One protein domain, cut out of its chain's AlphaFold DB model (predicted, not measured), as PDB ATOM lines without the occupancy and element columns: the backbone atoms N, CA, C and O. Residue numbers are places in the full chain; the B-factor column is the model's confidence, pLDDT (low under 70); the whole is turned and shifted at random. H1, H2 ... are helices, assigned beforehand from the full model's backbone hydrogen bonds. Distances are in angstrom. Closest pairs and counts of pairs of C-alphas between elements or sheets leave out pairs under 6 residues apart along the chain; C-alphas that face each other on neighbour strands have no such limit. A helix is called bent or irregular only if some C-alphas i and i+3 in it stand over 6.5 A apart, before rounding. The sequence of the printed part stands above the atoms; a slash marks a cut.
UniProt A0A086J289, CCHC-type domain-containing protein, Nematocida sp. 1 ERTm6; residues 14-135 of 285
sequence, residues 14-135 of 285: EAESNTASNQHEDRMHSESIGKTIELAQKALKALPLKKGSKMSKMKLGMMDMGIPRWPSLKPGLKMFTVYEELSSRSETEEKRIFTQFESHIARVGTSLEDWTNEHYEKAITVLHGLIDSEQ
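What this domain is: This is residues 14 to 135 of the 285 residues of the protein "CCHC-type domain-containing protein" of Nematocida sp. 1 ERTm6 (UniProt A0A086J289). Picture a compact body of helices with one long helical arm: H2, H3, H4, H5 and the far end of H1 make an up-and-down bundle, each helix running against the one before it, while residues 14 to 31 of H1 stick out from it. H3 lies nearest the middle, with H5 and H4 packed on it and the kinked H2 packed on H5. The printed part has 122 residues, 99 of them in five named helices, H1 to H5 in order; there is no named strand, and the class is all helix. The whole is only just loose, close to compact, with a radius of gyration of the C-alphas of 16.8 A; it spans 61 by 30 by 24 A, the arm making the length.

Where its parts are: Find C-alpha 14 at (21.836, -36.285, 70.659); from there H1, residues 14 to 45, runs 46.6 A to C-alpha 45 at (11.166, -57.540, 30.554). Next comes H2, residues 49 to 66, which is irregular, its C-alphas 50 and 53 being 8.6 A apart; it has a kink of 67 degrees near residue 56. H3 follows at residues 75 to 88. H4, residues 92 to 108, measures 25.0 A. H5, residues 117 to 134, runs 25.7 A and ends at C-alpha 134, (8.793, -52.018, 13.908).

How they stand to each other: Start at the hub, H3 and H5, each touching three helices. Residues 75 to 79 of H3 touch residues 117 to 120 of H5, closest at the C-alphas of Pro 75 and Asn 117, 5.6 A, at a shallow tilt of 25 degrees, the same way. H4 forms a hairpin with H5, closest at the C-alphas of Ile 97 and Leu 130, 5.7 A, at a shallow tilt of 31 degrees. H3 and H4 form another, closest at the C-alphas of Leu 86 and Phe 98, 5.9 A, at 32 degrees, only just short of steep. Residues 49 to 57 of H2 touch H5, closest at the C-alphas of Ser 53 and His 128, 4.9 A. Residues 37 to 45 of H1 touch H3, closest at the C-alphas of Gln 41 and Glu 85, 6.4 A, at a steep tilt of 44 degrees. The hairpin H1 and H2 only just touch, with 3 pairs of C-alphas within 8 A. H1 is apart from H4 and H5. Every O i to N i+4 pair is within hydrogen-bond range in H1, H3, H4 and H5, and 11 of 14 are in H2.

The domain as a whole: The C-alphas of Glu 14 and Gln 135, the two farthest apart, are 61.1 A apart. Without residues 14 to 31, the body spans 35 by 29 by 22 A. The printed part has no cut; the links H1 to H2 and H3 to H4 are tight, the other two short. The mean pLDDT of the printed part is 91.3; look for values under 70 at residues 22, 24 and 25.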
ATOM      1  N   GLU A  14      22.931 -36.685  71.554       76.50
ATOM      2  CA  GLU A  14      21.836 -36.285  70.659       76.50
ATOM      3  C   GLU A  14      22.308 -36.149  69.204       76.50
ATOM      4  O   GLU A  14      21.639 -36.627  68.288       76.50
ATOM      5  N   ALA A  15      23.488 -35.561  68.976       78.06
ATOM      6  CA  ALA A  15      24.072 -35.457  67.640       78.06
ATOM      7  C   ALA A  15      24.388 -36.839  67.034       78.06
ATOM      8  O   ALA A  15      24.100 -37.083  65.858       78.06
ATOM      9  N   GLU A  16      24.928 -37.761  67.833       80.75
ATOM     10  CA  GLU A  16      25.208 -39.141  67.416       80.75
ATOM     11  C   GLU A  16      23.918 -39.929  67.133       80.75
ATOM     12  O   GLU A  16      23.824 -40.593  66.100       80.75
ATOM     13  N   SER A  17      22.887 -39.789  67.976       74.00
ATOM     14  CA  SER A  17      21.566 -40.404  67.772       74.00
ATOM     15  C   SER A  17      20.888 -39.910  66.492       74.00
ATOM     16  O   SER A  17      20.392 -40.714  65.703       74.00
ATOM     17  N   ASN A  18      20.906 -38.599  66.238       73.75
ATOM     18  CA  ASN A  18      20.321 -38.012  65.028       73.75
ATOM     19  C   ASN A  18      21.066 -38.462  63.764       73.75
ATOM     20  O   ASN A  18      20.445 -38.782  62.752       73.75
ATOM     21  N   THR A  19      22.396 -38.556  63.832       78.94
ATOM     22  CA  THR A  19      23.214 -39.059  62.719       78.94
ATOM     23  C   THR A  19      22.920 -40.535  62.434       78.94
ATOM     24  O   THR A  19      22.763 -40.914  61.275       78.94
ATOM     25  N   ALA A  20      22.788 -41.363  63.473       70.94
ATOM     26  CA  ALA A  20      22.456 -42.781  63.334       70.94
ATOM     27  C   ALA A  20      21.029 -43.009  62.797       70.94
ATOM     28  O   ALA A  20      20.829 -43.888  61.958       70.94
ATOM     29  N   SER A  21      20.054 -42.199  63.231       72.69
ATOM     30  CA  SER A  21      18.671 -42.245  62.733       72.69
ATOM     31  C   SER A  21      18.605 -41.909  61.243       72.69
ATOM     32  O   SER A  21      18.037 -42.676  60.468       72.69
ATOM     33  N   ASN A  22      19.277 -40.834  60.817       68.00
ATOM     34  CA  ASN A  22      19.322 -40.430  59.409       68.00
ATOM     35  C   ASN A  22      19.989 -41.500  58.529       68.00
ATOM     36  O   ASN A  22      19.459 -41.860  57.482       68.00
ATOM     37  N   GLN A  23      21.108 -42.083  58.978       73.00
ATOM     38  CA  GLN A  23      21.771 -43.173  58.247       73.00
ATOM     39  C   GLN A  23      20.888 -44.424  58.120       73.00
ATOM     40  O   GLN A  23      20.940 -45.127  57.106       73.00
ATOM     41  N   HIS A  24      20.083 -44.725  59.141       68.31
ATOM     42  CA  HIS A  24      19.152 -45.847  59.107       68.31
ATOM     43  C   HIS A  24      17.987 -45.602  58.135       68.31
ATOM     44  O   HIS A  24      17.646 -46.496  57.355       68.31
ATOM     45  N   GLU A  25      17.417 -44.396  58.139       68.56
ATOM     46  CA  GLU A  25      16.353 -43.986  57.216       68.56
ATOM     47  C   GLU A  25      16.828 -43.973  55.757       68.56
ATOM     48  O   GLU A  25      16.149 -44.537  54.894       68.56
ATOM     49  N   ASP A  26      18.022 -43.440  55.484       72.62
ATOM     50  CA  ASP A  26      18.631 -43.443  54.146       72.62
ATOM     51  C   ASP A  26      18.851 -44.869  53.629       72.62
ATOM     52  O   ASP A  26      18.568 -45.185  52.467       72.62
ATOM     53  N   ARG A  27      19.303 -45.775  54.505       74.88
ATOM     54  CA  ARG A  27      19.495 -47.187  54.162       74.88
ATOM     55  C   ARG A  27      18.171 -47.887  53.857       74.88
ATOM     56  O   ARG A  27      18.064 -48.556  52.830       74.88
ATOM     57  N   MET A  28      17.156 -47.699  54.700       73.12
ATOM     58  CA  MET A  28      15.801 -48.224  54.478       73.12
ATOM     59  C   MET A  28      15.191 -47.684  53.173       73.12
ATOM     60  O   MET A  28      14.529 -48.416  52.429       73.12
ATOM     61  N   HIS A  29      15.427 -46.405  52.866       78.69
ATOM     62  CA  HIS A  29      14.960 -45.775  51.638       78.69
ATOM     63  C   HIS A  29      15.650 -46.364  50.401       78.69
ATOM     64  O   HIS A  29      14.963 -46.747  49.451       78.69
ATOM     65  N   SER A  30      16.977 -46.515  50.444       81.44
ATOM     66  CA  SER A  30      17.785 -47.121  49.379       81.44
ATOM     67  C   SER A  30      17.393 -48.578  49.106       81.44
ATOM     68  O   SER A  30      17.105 -48.939  47.964       81.44
ATOM     69  N   GLU A  31      17.264 -49.406  50.150       86.56
ATOM     70  CA  GLU A  31      16.831 -50.805  50.016       86.56
ATOM     71  C   GLU A  31      15.423 -50.913  49.410       86.56
ATOM     72  O   GLU A  31      15.147 -51.789  48.586       86.56
ATOM     73  N   SER A  32      14.521 -49.996  49.775       89.12
ATOM     74  CA  SER A  32      13.186 -49.959  49.185       89.12
ATOM     75  C   SER A  32      13.193 -49.502  47.726       89.12
ATOM     76  O   SER A  32      12.397 -50.034  46.955       89.12
ATOM     77  N   ILE A  33      14.042 -48.544  47.336       90.75
ATOM     78  CA  ILE A  33      14.194 -48.139  45.929       90.75
ATOM     79  C   ILE A  33      14.748 -49.305  45.107       90.75
ATOM     80  O   ILE A  33      14.211 -49.591  44.039       90.75
ATOM     81  N   GLY A  34      15.756 -50.018  45.618       91.81
ATOM     82  CA  GLY A  34      16.336 -51.184  44.946       91.81
ATOM     83  C   GLY A  34      15.286 -52.249  44.612       91.81
ATOM     84  O   GLY A  34      15.186 -52.678  43.465       91.81
ATOM     85  N   LYS A  35      14.419 -52.592  45.575       94.44
ATOM     86  CA  LYS A  35      13.298 -53.528  45.353       94.44
ATOM     87  C   LYS A  35      12.302 -53.023  44.306       94.44
ATOM     88  O   LYS A  35      11.809 -53.808  43.498       94.44
ATOM     89  N   THR A  36      11.994 -51.724  44.302       94.44
ATOM     90  CA  THR A  36      11.131 -51.115  43.277       94.44
ATOM     91  C   THR A  36      11.749 -51.245  41.882       94.44
ATOM     92  O   THR A  36      11.038 -51.611  40.947       94.44
ATOM     93  N   ILE A  37      13.052 -50.978  41.736       94.88
ATOM     94  CA  ILE A  37      13.768 -51.100  40.457       94.88
ATOM     95  C   ILE A  37      13.766 -52.552  39.973       94.88
ATOM     96  O   ILE A  37      13.450 -52.796  38.813       94.88
ATOM     97  N   GLU A  38      14.029 -53.521  40.851       95.44
ATOM     98  CA  GLU A  38      14.023 -54.948  40.498       95.44
ATOM     99  C   GLU A  38      12.648 -55.402  39.971       95.44
ATOM    100  O   GLU A  38      12.538 -56.054  38.925       95.44
ATOM    101  N   LEU A  39      11.566 -55.010  40.656       96.19
ATOM    102  CA  LEU A  39      10.199 -55.282  40.201       96.19
ATOM    103  C   LEU A  39       9.902 -54.603  38.858       96.19
ATOM    104  O   LEU A  39       9.264 -55.211  37.994       96.19
ATOM    105  N   ALA A  40      10.375 -53.368  38.672       95.69
ATOM    106  CA  ALA A  40      10.219 -52.633  37.425       95.69
ATOM    107  C   ALA A  40      10.955 -53.311  36.269       95.69
ATOM    108  O   ALA A  40      10.336 -53.553  35.239       95.69
ATOM    109  N   GLN A  41      12.214 -53.713  36.448       95.75
ATOM    110  CA  GLN A  41      12.974 -54.463  35.443       95.75
ATOM    111  C   GLN A  41      12.255 -55.762  35.058       95.75
ATOM    112  O   GLN A  41      12.096 -56.059  33.874       95.75
ATOM    113  N   LYS A  42      11.731 -56.512  36.037       95.88
ATOM    114  CA  LYS A  42      10.958 -57.735  35.769       95.88
ATOM    115  C   LYS A  42       9.689 -57.461  34.956       95.88
ATOM    116  O   LYS A  42       9.361 -58.240  34.060       95.88
ATOM    117  N   ALA A  43       8.974 -56.375  35.252       95.50
ATOM    118  CA  ALA A  43       7.784 -55.975  34.504       95.50
ATOM    119  C   ALA A  43       8.126 -55.484  33.088       95.50
ATOM    120  O   ALA A  43       7.464 -55.879  32.127       95.50
ATOM    121  N   LEU A  44       9.187 -54.685  32.952       96.19
ATOM    122  CA  LEU A  44       9.680 -54.168  31.678       96.19
ATOM    123  C   LEU A  44      10.148 -55.295  30.764       96.19
ATOM    124  O   LEU A  44       9.813 -55.288  29.586       96.19
ATOM    125  N   LYS A  45      10.794 -56.332  31.305       95.00
ATOM    126  CA  LYS A  45      11.166 -57.540  30.554       95.00
ATOM    127  C   LYS A  45       9.971 -58.251  29.918       95.00
ATOM    128  O   LYS A  45      10.098 -58.875  28.870       95.00
ATOM    129  N   ALA A  46       8.787 -58.115  30.511       93.25
ATOM    130  CA  ALA A  46       7.540 -58.647  29.973       93.25
ATOM    131  C   ALA A  46       6.809 -57.680  29.015       93.25
ATOM    132  O   ALA A  46       5.676 -57.972  28.614       93.25
ATOM    133  N   LEU A  47       7.408 -56.536  28.644       92.94
ATOM    134  CA  LEU A  47       6.810 -55.609  27.682       92.94
ATOM    135  C   LEU A  47       6.658 -56.268  26.305       92.94
ATOM    136  O   LEU A  47       7.654 -56.705  25.716       92.94
ATOM    137  N   PRO A  48       5.431 -56.311  25.759       89.62
ATOM    138  CA  PRO A  48       5.150 -56.989  24.506       89.62
ATOM    139  C   PRO A  48       5.404 -56.058  23.311       89.62
ATOM    140  O   PRO A  48       4.459 -55.680  22.620       89.62
ATOM    141  N   LEU A  49       6.668 -55.707  23.047       90.81
ATOM    142  CA  LEU A  49       7.038 -54.757  21.983       90.81
ATOM    143  C   LEU A  49       6.495 -55.192  20.608       90.81
ATOM    144  O   LEU A  49       5.958 -54.386  19.861       90.81
ATOM    145  N   LYS A  50       6.492 -56.494  20.311       85.88
ATOM    146  CA  LYS A  50       5.934 -57.038  19.055       85.88
ATOM    147  C   LYS A  50       4.414 -56.908  18.916       85.88
ATOM    148  O   LYS A  50       3.892 -57.034  17.815       85.88
ATOM    149  N   LYS A  51       3.688 -56.685  20.016       83.81
ATOM    150  CA  LYS A  51       2.221 -56.541  20.012       83.81
ATOM    151  C   LYS A  51       1.768 -55.086  19.840       83.81
ATOM    152  O   LYS A  51       0.593 -54.787  20.047       83.81
ATOM    153  N   GLY A  52       2.691 -54.190  19.490       86.62
ATOM    154  CA  GLY A  52       2.408 -52.783  19.232       86.62
ATOM    155  C   GLY A  52       2.335 -51.922  20.493       86.62
ATOM    156  O   GLY A  52       2.382 -52.392  21.641       86.62
ATOM    157  N   SER A  53       2.217 -50.612  20.282       91.25
ATOM    158  CA  SER A  53       2.282 -49.630  21.359       91.25
ATOM    159  C   SER A  53       1.071 -49.679  22.275       91.25
ATOM    160  O   SER A  53       1.217 -49.399  23.457       91.25
ATOM    161  N   LYS A  54      -0.114 -50.088  21.795       88.50
ATOM    162  CA  LYS A  54      -1.328 -50.222  22.627       88.50
ATOM    163  C   LYS A  54      -1.094 -51.166  23.810       88.50
ATOM    164  O   LYS A  54      -1.375 -50.815  24.955       88.50
ATOM    165  N   MET A  55      -0.537 -52.346  23.536       86.94
ATOM    166  CA  MET A  55      -0.235 -53.336  24.569       86.94
ATOM    167  C   MET A  55       0.909 -52.891  25.480       86.94
ATOM    168  O   MET A  55       0.847 -53.112  26.691       86.94
ATOM    169  N   SER A  56       1.915 -52.224  24.916       92.12
ATOM    170  CA  SER A  56       3.034 -51.662  25.681       92.12
ATOM    171  C   SER A  56       2.573 -50.541  26.625       92.12
ATOM    172  O   SER A  56       2.877 -50.596  27.813       92.12
ATOM    173  N   LYS A  57       1.726 -49.611  26.157       94.25
ATOM    174  CA  LYS A  57       1.072 -48.557  26.955       94.25
ATOM    175  C   LYS A  57       0.275 -49.138  28.111       94.25
ATOM    176  O   LYS A  57       0.422 -48.689  29.242       94.25
ATOM    177  N   MET A  58      -0.546 -50.154  27.838       92.12
ATOM    178  CA  MET A  58      -1.329 -50.822  28.879       92.12
ATOM    179  C   MET A  58      -0.419 -51.421  29.958       92.12
ATOM    180  O   MET A  58      -0.696 -51.272  31.144       92.12
ATOM    181  N   LYS A  59       0.680 -52.077  29.565       94.12
ATOM    182  CA  LYS A  59       1.631 -52.680  30.507       94.12
ATOM    183  C   LYS A  59       2.421 -51.646  31.306       94.12
ATOM    184  O   LYS A  59       2.537 -51.823  32.513       94.12
ATOM    185  N   LEU A  60       2.891 -50.569  30.677       94.19
ATOM    186  CA  LEU A  60       3.529 -49.454  31.384       94.19
ATOM    187  C   LEU A  60       2.559 -48.802  32.381       94.19
ATOM    188  O   LEU A  60       2.913 -48.623  33.539       94.19
ATOM    189  N   GLY A  61       1.301 -48.569  31.993       94.62
ATOM    190  CA  GLY A  61       0.285 -48.046  32.913       94.62
ATOM    191  C   GLY A  61      -0.046 -49.003  34.068       94.62
ATOM    192  O   GLY A  61      -0.309 -48.572  35.187       94.62
ATOM    193  N   MET A  62       0.021 -50.323  33.848       93.94
ATOM    194  CA  MET A  62      -0.086 -51.301  34.939       93.94
ATOM    195  C   MET A  62       1.087 -51.211  35.921       93.94
ATOM    196  O   MET A  62       0.895 -51.522  37.094       93.94
ATOM    197  N   MET A  63       2.278 -50.785  35.487       95.31
ATOM    198  CA  MET A  63       3.407 -50.569  36.398       95.31
ATOM    199  C   MET A  63       3.148 -49.396  37.345       95.31
ATOM    200  O   MET A  63       3.444 -49.516  38.531       95.31
ATOM    201  N   ASP A  64       2.523 -48.320  36.857       93.81
ATOM    202  CA  ASP A  64       2.132 -47.174  37.689       93.81
ATOM    203  C   ASP A  64       1.171 -47.568  38.817       93.81
ATOM    204  O   ASP A  64       1.229 -47.010  39.910       93.81
ATOM    205  N   MET A  65       0.322 -48.568  38.586       94.19
ATOM    206  CA  MET A  65      -0.615 -49.064  39.598       94.19
ATOM    207  C   MET A  65      -0.042 -50.200  40.453       94.19
ATOM    208  O   MET A  65      -0.405 -50.343  41.618       94.19
ATOM    209  N   GLY A  66       0.801 -51.049  39.865       93.00
ATOM    210  CA  GLY A  66       1.188 -52.337  40.443       93.00
ATOM    211  C   GLY A  66       2.557 -52.362  41.113       93.00
ATOM    212  O   GLY A  66       2.828 -53.289  41.874       93.00
ATOM    213  N   ILE A  67       3.426 -51.383  40.843       95.50
ATOM    214  CA  ILE A  67       4.790 -51.362  41.379       95.50
ATOM    215  C   ILE A  67       4.907 -50.273  42.450       95.50
ATOM    216  O   ILE A  67       4.795 -49.082  42.142       95.50
ATOM    217  N   PRO A  68       5.172 -50.646  43.717       94.56
ATOM    218  CA  PRO A  68       5.307 -49.684  44.802       94.56
ATOM    219  C   PRO A  68       6.338 -48.605  44.478       94.56
ATOM    220  O   PRO A  68       7.453 -48.916  44.062       94.56
ATOM    221  N   ARG A  69       5.976 -47.337  44.704       94.12
ATOM    222  CA  ARG A  69       6.822 -46.147  44.494       94.12
ATOM    223  C   ARG A  69       7.245 -45.868  43.050       94.12
ATOM    224  O   ARG A  69       7.854 -44.823  42.830       94.12
ATOM    225  N   TRP A  70       6.888 -46.708  42.074       95.44
ATOM    226  CA  TRP A  70       7.202 -46.455  40.668       95.44
ATOM    227  C   TRP A  70       6.693 -45.082  40.201       95.44
ATOM    228  O   TRP A  70       7.526 -44.302  39.741       95.44
ATOM    229  N   PRO A  71       5.421 -44.680  40.423       95.19
ATOM    230  CA  PRO A  71       4.944 -43.351  40.027       95.19
ATOM    231  C   PRO A  71       5.768 -42.195  40.600       95.19
ATOM    232  O   PRO A  71       5.988 -41.209  39.901       95.19
ATOM    233  N   SER A  72       6.259 -42.344  41.835       94.75
ATOM    234  CA  SER A  72       7.039 -41.335  42.560       94.75
ATOM    235  C   SER A  72       8.539 -41.332  42.248       94.75
ATOM    236  O   SER A  72       9.248 -40.457  42.740       94.75
ATOM    237  N   LEU A  73       9.053 -42.293  41.472       95.31
ATOM    238  CA  LEU A  73      10.467 -42.291  41.092       95.31
ATOM    239  C   LEU A  73      10.801 -41.068  40.235       95.31
ATOM    240  O   LEU A  73       9.998 -40.634  39.404       95.31
ATOM    241  N   LYS A  74      12.032 -40.565  40.392       96.56
ATOM    242  CA  LYS A  74      12.558 -39.507  39.526       96.56
ATOM    243  C   LYS A  74      12.496 -39.954  38.054       96.56
ATOM    244  O   LYS A  74      12.839 -41.105  37.769       96.56
ATOM    245  N   PRO A  75      12.128 -39.064  37.116       97.38
ATOM    246  CA  PRO A  75      11.982 -39.416  35.700       97.38
ATOM    247  C   PRO A  75      13.261 -39.999  35.094       97.38
ATOM    248  O   PRO A  75      13.198 -40.985  34.365       97.38
ATOM    249  N   GLY A  76      14.419 -39.457  35.475       96.12
ATOM    250  CA  GLY A  76      15.730 -39.985  35.105       96.12
ATOM    251  C   GLY A  76      15.943 -41.447  35.461       96.12
ATOM    252  O   GLY A  76      16.405 -42.229  34.636       96.12
ATOM    253  N   LEU A  77      15.544 -41.836  36.674       95.56
ATOM    254  CA  LEU A  77      15.681 -43.208  37.148       95.56
ATOM    255  C   LEU A  77      14.711 -44.145  36.421       95.56
ATOM    256  O   LEU A  77      15.124 -45.215  35.989       95.56
ATOM    257  N   LYS A  78      13.453 -43.721  36.210       96.69
ATOM    258  CA  LYS A  78      12.501 -44.475  35.374       96.69
ATOM    259  C   LYS A  78      13.073 -44.708  33.978       96.69
ATOM    260  O   LYS A  78      13.019 -45.822  33.460       96.69
ATOM    261  N   MET A  79      13.628 -43.652  33.383       97.25
ATOM    262  CA  MET A  79      14.190 -43.708  32.042       97.25
ATOM    263  C   MET A  79      15.430 -44.603  31.989       97.25
ATOM    264  O   MET A  79      15.551 -45.418  31.082       97.25
ATOM    265  N   PHE A  80      16.314 -44.520  32.983       96.12
ATOM    266  CA  PHE A  80      17.458 -45.416  33.101       96.12
ATOM    267  C   PHE A  80      17.015 -46.885  33.136       96.12
ATOM    268  O   PHE A  80      17.519 -47.686  32.358       96.12
ATOM    269  N   THR A  81      16.012 -47.231  33.952       96.00
ATOM    270  CA  THR A  81      15.511 -48.613  34.046       96.00
ATOM    271  C   THR A  81      14.908 -49.109  32.727       96.00
ATOM    272  O   THR A  81      15.153 -50.243  32.324       96.00
ATOM    273  N   VAL A  82      14.134 -48.270  32.029       96.38
ATOM    274  CA  VAL A  82      13.590 -48.611  30.700       96.38
ATOM    275  C   VAL A  82      14.713 -48.781  29.676       96.38
ATOM    276  O   VAL A  82      14.694 -49.740  28.910       96.38
ATOM    277  N   TYR A  83      15.689 -47.873  29.666       96.38
ATOM    278  CA  TYR A  83      16.833 -47.912  28.760       96.38
ATOM    279  C   TYR A  83      17.670 -49.179  28.954       96.38
ATOM    280  O   TYR A  83      17.953 -49.886  27.989       96.38
ATOM    281  N   GLU A  84      18.030 -49.480  30.202       95.12
ATOM    282  CA  GLU A  84      18.824 -50.647  30.573       95.12
ATOM    283  C   GLU A  84      18.132 -51.940  30.137       95.12
ATOM    284  O   GLU A  84      18.748 -52.777  29.477       95.12
ATOM    285  N   GLU A  85      16.834 -52.079  30.411       96.12
ATOM    286  CA  GLU A  85      16.087 -53.256  29.974       96.12
ATOM    287  C   GLU A  85      16.027 -53.356  28.443       96.12
ATOM    288  O   GLU A  85      16.373 -54.392  27.877       96.12
ATOM    289  N   LEU A  86      15.674 -52.285  27.728       95.56
ATOM    290  CA  LEU A  86      15.654 -52.330  26.261       95.56
ATOM    291  C   LEU A  86      17.025 -52.693  25.665       95.56
ATOM    292  O   LEU A  86      17.076 -53.422  24.675       95.56
ATOM    293  N   SER A  87      18.121 -52.251  26.290       95.88
ATOM    294  CA  SER A  87      19.489 -52.591  25.876       95.88
ATOM    295  C   SER A  87      19.839 -54.073  26.065       95.88
ATOM    296  O   SER A  87      20.714 -54.600  25.377       95.88
ATOM    297  N   SER A  88      19.142 -54.765  26.972       95.31
ATOM    298  CA  SER A  88      19.383 -56.174  27.302       95.31
ATOM    299  C   SER A  88      18.765 -57.148  26.286       95.31
ATOM    300  O   SER A  88      19.098 -58.339  26.262       95.31
ATOM    301  N   ARG A  89      17.871 -56.653  25.421       94.19
ATOM    302  CA  ARG A  89      17.108 -57.463  24.464       94.19
ATOM    303  C   ARG A  89      17.959 -57.918  23.282       94.19
ATOM    304  O   ARG A  89      18.737 -57.169  22.692       94.19
ATOM    305  N   SER A  90      17.807 -59.189  22.911       90.94
ATOM    306  CA  SER A  90      18.657 -59.836  21.905       90.94
ATOM    307  C   SER A  90      18.028 -59.925  20.513       90.94
ATOM    308  O   SER A  90      18.772 -60.058  19.534       90.94
ATOM    309  N   GLU A  91      16.701 -59.838  20.421       89.56
ATOM    310  CA  GLU A  91      15.940 -60.020  19.185       89.56
ATOM    311  C   GLU A  91      16.150 -58.869  18.188       89.56
ATOM    312  O   GLU A  91      16.344 -57.714  18.565       89.56
ATOM    313  N   THR A  92      16.119 -59.181  16.891       88.94
ATOM    314  CA  THR A  92      16.533 -58.253  15.827       88.94
ATOM    315  C   THR A  92      15.631 -57.019  15.726       88.94
ATOM    316  O   THR A  92      16.132 -55.908  15.560       88.94
ATOM    317  N   GLU A  93      14.313 -57.190  15.838       89.19
ATOM    318  CA  GLU A  93      13.331 -56.097  15.836       89.19
ATOM    319  C   GLU A  93      13.500 -55.207  17.073       89.19
ATOM    320  O   GLU A  93      13.564 -53.984  16.967       89.19
ATOM    321  N   GLU A  94      13.634 -55.824  18.248       93.31
ATOM    322  CA  GLU A  94      13.773 -55.114  19.522       93.31
ATOM    323  C   GLU A  94      15.074 -54.307  19.576       93.31
ATOM    324  O   GLU A  94      15.074 -53.167  20.037       93.31
ATOM    325  N   LYS A  95      16.160 -54.838  19.000       94.12
ATOM    326  CA  LYS A  95      17.414 -54.099  18.818       94.12
ATOM    327  C   LYS A  95      17.248 -52.867  17.939       94.12
ATOM    328  O   LYS A  95      17.793 -51.824  18.276       94.12
ATOM    329  N   ARG A  96      16.488 -52.947  16.839       94.25
ATOM    330  CA  ARG A  96      16.226 -51.766  15.994       94.25
ATOM    331  C   ARG A  96      15.419 -50.704  16.735       94.25
ATOM    332  O   ARG A  96      15.734 -49.522  16.591       94.25
ATOM    333  N   ILE A  97      14.432 -51.112  17.539       95.44
ATOM    334  CA  ILE A  97      13.702 -50.199  18.433       95.44
ATOM    335  C   ILE A  97      14.693 -49.535  19.393       95.44
ATOM    336  O   ILE A  97      14.728 -48.308  19.470       95.44
ATOM    337  N   PHE A  98      15.526 -50.325  20.077       96.94
ATOM    338  CA  PHE A  98      16.497 -49.816  21.041       96.94
ATOM    339  C   PHE A  98      17.502 -48.849  20.405       96.94
ATOM    340  O   PHE A  98      17.635 -47.739  20.899       96.94
ATOM    341  N   THR A  99      18.143 -49.185  19.283       96.75
ATOM    342  CA  THR A  99      19.127 -48.303  18.623       96.75
ATOM    343  C   THR A  99      18.521 -46.960  18.203       96.75
ATOM    344  O   THR A  99      19.141 -45.903  18.362       96.75
ATOM    345  N   GLN A 100      17.291 -46.966  17.675       97.06
ATOM    346  CA  GLN A 100      16.588 -45.727  17.331       97.06
ATOM    347  C   GLN A 100      16.205 -44.930  18.580       97.06
ATOM    348  O   GLN A 100      16.287 -43.700  18.584       97.06
ATOM    349  N   PHE A 101      15.816 -45.628  19.644       97.69
ATOM    350  CA  PHE A 101      15.456 -45.017  20.909       97.69
ATOM    351  C   PHE A 101      16.671 -44.405  21.616       97.69
ATOM    352  O   PHE A 101      16.628 -43.235  21.975       97.69
ATOM    353  N   GLU A 102      17.787 -45.124  21.710       97.25
ATOM    354  CA  GLU A 102      19.084 -44.640  22.195       97.25
ATOM    355  C   GLU A 102      19.524 -43.384  21.436       97.25
ATOM    356  O   GLU A 102      19.853 -42.366  22.046       97.25
ATOM    357  N   SER A 103      19.418 -43.405  20.103       96.44
ATOM    358  CA  SER A 103      19.698 -42.232  19.268       96.44
ATOM    359  C   SER A 103      18.800 -41.038  19.612       96.44
ATOM    360  O   SER A 103      19.237 -39.892  19.511       96.44
ATOM    361  N   HIS A 104      17.542 -41.272  20.000       96.06
ATOM    362  CA  HIS A 104      16.647 -40.215  20.466       96.06
ATOM    363  C   HIS A 104      17.077 -39.672  21.835       96.06
ATOM    364  O   HIS A 104      17.202 -38.456  21.968       96.06
ATOM    365  N   ILE A 105      17.359 -40.545  22.810       96.12
ATOM    366  CA  ILE A 105      17.828 -40.154  24.151       96.12
ATOM    367  C   ILE A 105      19.103 -39.306  24.047       96.12
ATOM    368  O   ILE A 105      19.171 -38.225  24.629       96.12
ATOM    369  N   ALA A 106      20.073 -39.730  23.232       94.50
ATOM    370  CA  ALA A 106      21.323 -38.999  23.020       94.50
ATOM    371  C   ALA A 106      21.105 -37.587  22.442       94.50
ATOM    372  O   ALA A 106      21.812 -36.650  22.808       94.50
ATOM    373  N   ARG A 107      20.101 -37.401  21.570       95.88
ATOM    374  CA  ARG A 107      19.767 -36.091  20.978       95.88
ATOM    375  C   ARG A 107      19.113 -35.120  21.952       95.88
ATOM    376  O   ARG A 107      19.135 -33.925  21.677       95.88
ATOM    377  N   VAL A 108      18.524 -35.602  23.049       94.75
ATOM    378  CA  VAL A 108      17.979 -34.715  24.088       94.75
ATOM    379  C   VAL A 108      19.103 -33.877  24.704       94.75
ATOM    380  O   VAL A 108      18.882 -32.714  25.022       94.75
ATOM    381  N   GLY A 109      20.315 -34.436  24.824       91.31
ATOM    382  CA  GLY A 109      21.504 -33.712  25.295       91.31
ATOM    383  C   GLY A 109      21.510 -33.382  26.793       91.31
ATOM    384  O   GLY A 109      22.437 -32.732  27.267       91.31
ATOM    385  N   THR A 110      20.505 -33.843  27.538       92.12
ATOM    386  CA  THR A 110      20.356 -33.643  28.986       92.12
ATOM    387  C   THR A 110      20.756 -34.917  29.728       92.12
ATOM    388  O   THR A 110      20.297 -36.003  29.360       92.12
ATOM    389  N   SER A 111      21.563 -34.797  30.789       93.81
ATOM    390  CA  SER A 111      21.881 -35.918  31.692       93.81
ATOM    391  C   SER A 111      20.602 -36.517  32.268       93.81
ATOM    392  O   SER A 111      19.728 -35.761  32.680       93.81
ATOM    393  N   LEU A 112      20.492 -37.851  32.351       92.62
ATOM    394  CA  LEU A 112      19.302 -38.517  32.904       92.62
ATOM    395  C   LEU A 112      18.943 -38.003  34.308       92.62
ATOM    396  O   LEU A 112      17.765 -37.909  34.629       92.62
ATOM    397  N   GLU A 113      19.924 -37.615  35.123       92.88
ATOM    398  CA  GLU A 113      19.699 -37.071  36.472       92.88
ATOM    399  C   GLU A 113      18.845 -35.791  36.479       92.88
ATOM    400  O   GLU A 113      18.060 -35.585  37.408       92.88
ATOM    401  N   ASP A 114      18.931 -34.997  35.409       95.62
ATOM    402  CA  ASP A 114      18.232 -33.719  35.233       95.62
ATOM    403  C   ASP A 114      16.919 -33.860  34.443       95.62
ATOM    404  O   ASP A 114      16.267 -32.871  34.092       95.62
ATOM    405  N   TRP A 115      16.499 -35.090  34.124       96.31
ATOM    406  CA  TRP A 115      15.284 -35.309  33.347       96.31
ATOM    407  C   TRP A 115      14.026 -34.948  34.133       96.31
ATOM    408  O   TRP A 115      13.739 -35.471  35.212       96.31
ATOM    409  N   THR A 116      13.218 -34.091  33.516       97.50
ATOM    410  CA  THR A 116      11.874 -33.742  33.986       97.50
ATOM    411  C   THR A 116      10.838 -34.781  33.544       97.50
ATOM    412  O   THR A 116      11.089 -35.602  32.658       97.50
ATOM    413  N   ASN A 117       9.630 -34.718  34.118       96.06
ATOM    414  CA  ASN A 117       8.503 -35.544  33.666       96.06
ATOM    415  C   ASN A 117       8.206 -35.330  32.174       96.06
ATOM    416  O   ASN A 117       7.902 -36.282  31.470       96.06
ATOM    417  N   GLU A 118       8.353 -34.102  31.667       97.12
ATOM    418  CA  GLU A 118       8.129 -33.803  30.249       97.12
ATOM    419  C   GLU A 118       9.110 -34.553  29.334       97.12
ATOM    420  O   GLU A 118       8.699 -35.084  28.302       97.12
ATOM    421  N   HIS A 119      10.390 -34.638  29.714       97.25
ATOM    422  CA  HIS A 119      11.380 -35.418  28.967       97.25
ATOM    423  C   HIS A 119      11.008 -36.903  28.941       97.25
ATOM    424  O   HIS A 119      11.014 -37.520  27.876       97.25
ATOM    425  N   TYR A 120      10.626 -37.454  30.096       96.75
ATOM    426  CA  TYR A 120      10.201 -38.847  30.214       96.75
ATOM    427  C   TYR A 120       8.963 -39.150  29.357       96.75
ATOM    428  O   TYR A 120       9.003 -40.062  28.537       96.75
ATOM    429  N   GLU A 121       7.897 -38.354  29.458       96.31
ATOM    430  CA  GLU A 121       6.668 -38.566  28.676       96.31
ATOM    431  C   GLU A 121       6.906 -38.456  27.161       96.31
ATOM    432  O   GLU A 121       6.376 -39.251  26.374       96.31
ATOM    433  N   LYS A 122       7.754 -37.511  26.727       97.50
ATOM    434  CA  LYS A 122       8.170 -37.406  25.319       97.50
ATOM    435  C   LYS A 122       8.956 -38.637  24.876       97.50
ATOM    436  O   LYS A 122       8.649 -39.189  23.821       97.50
ATOM    437  N   ALA A 123       9.913 -39.103  25.678       97.62
ATOM    438  CA  ALA A 123      10.686 -40.299  25.363       97.62
ATOM    439  C   ALA A 123       9.788 -41.543  25.273       97.62
ATOM    440  O   ALA A 123       9.861 -42.276  24.291       97.62
ATOM    441  N   ILE A 124       8.867 -41.746  26.219       97.56
ATOM    442  CA  ILE A 124       7.897 -42.852  26.172       97.56
ATOM    443  C   ILE A 124       6.980 -42.749  24.944       97.56
ATOM    444  O   ILE A 124       6.669 -43.757  24.306       97.56
ATOM    445  N   THR A 125       6.576 -41.540  24.554       97.12
ATOM    446  CA  THR A 125       5.811 -41.311  23.318       97.12
ATOM    447  C   THR A 125       6.609 -41.722  22.078       97.12
ATOM    448  O   THR A 125       6.073 -42.404  21.203       97.12
ATOM    449  N   VAL A 126       7.896 -41.365  22.015       97.62
ATOM    450  CA  VAL A 126       8.792 -41.767  20.921       97.62
ATOM    451  C   VAL A 126       9.000 -43.276  20.908       97.62
ATOM    452  O   VAL A 126       8.858 -43.884  19.850       97.62
ATOM    453  N   LEU A 127       9.247 -43.900  22.063       97.19
ATOM    454  CA  LEU A 127       9.368 -45.352  22.188       97.19
ATOM    455  C   LEU A 127       8.134 -46.061  21.622       97.19
ATOM    456  O   LEU A 127       8.267 -46.988  20.831       97.19
ATOM    457  N   HIS A 128       6.932 -45.596  21.958       95.75
ATOM    458  CA  HIS A 128       5.695 -46.131  21.394       95.75
ATOM    459  C   HIS A 128       5.608 -45.968  19.873       95.75
ATOM    460  O   HIS A 128       5.202 -46.907  19.193       95.75
ATOM    461  N   GLY A 129       6.026 -44.822  19.329       94.38
ATOM    462  CA  GLY A 129       6.103 -44.625  17.880       94.38
ATOM    463  C   GLY A 129       7.082 -45.589  17.201       94.38
ATOM    464  O   GLY A 129       6.771 -46.130  16.141       94.38
ATOM    465  N   LEU A 130       8.230 -45.854  17.830       95.00
ATOM    466  CA  LEU A 130       9.223 -46.813  17.341       95.00
ATOM    467  C   LEU A 130       8.701 -48.251  17.401       95.00
ATOM    468  O   LEU A 130       8.825 -48.981  16.419       95.00
ATOM    469  N   ILE A 131       8.060 -48.629  18.509       93.25
ATOM    470  CA  ILE A 131       7.384 -49.921  18.667       93.25
ATOM    471  C   ILE A 131       6.375 -50.130  17.543       93.25
ATOM    472  O   ILE A 131       6.407 -51.160  16.875       93.25
ATOM    473  N   ASP A 132       5.512 -49.142  17.303       89.44
ATOM    474  CA  ASP A 132       4.541 -49.235  16.222       89.44
ATOM    475  C   ASP A 132       5.267 -49.368  14.884       89.44
ATOM    476  O   ASP A 132       4.883 -50.226  14.097       89.44
ATOM    477  N   SER A 133       6.328 -48.583  14.638       87.69
ATOM    478  CA  SER A 133       7.109 -48.588  13.388       87.69
ATOM    479  C   SER A 133       7.739 -49.938  13.034       87.69
ATOM    480  O   SER A 133       7.790 -50.274  11.851       87.69
ATOM    481  N   GLU A 134       8.153 -50.704  14.042       88.19
ATOM    482  CA  GLU A 134       8.793 -52.018  13.908       88.19
ATOM    483  C   GLU A 134       7.802 -53.180  14.054       88.19
ATOM    484  O   GLU A 134       8.175 -54.342  13.884       88.19
ATOM    485  N   GLN A 135       6.533 -52.891  14.353       80.88
ATOM    486  CA  GLN A 135       5.500 -53.909  14.437       80.88
ATOM    487  C   GLN A 135       5.354 -54.602  13.077       80.88
ATOM    488  O   GLN A 135       4.933 -54.000  12.082       80.88
TER     489      GLN A 135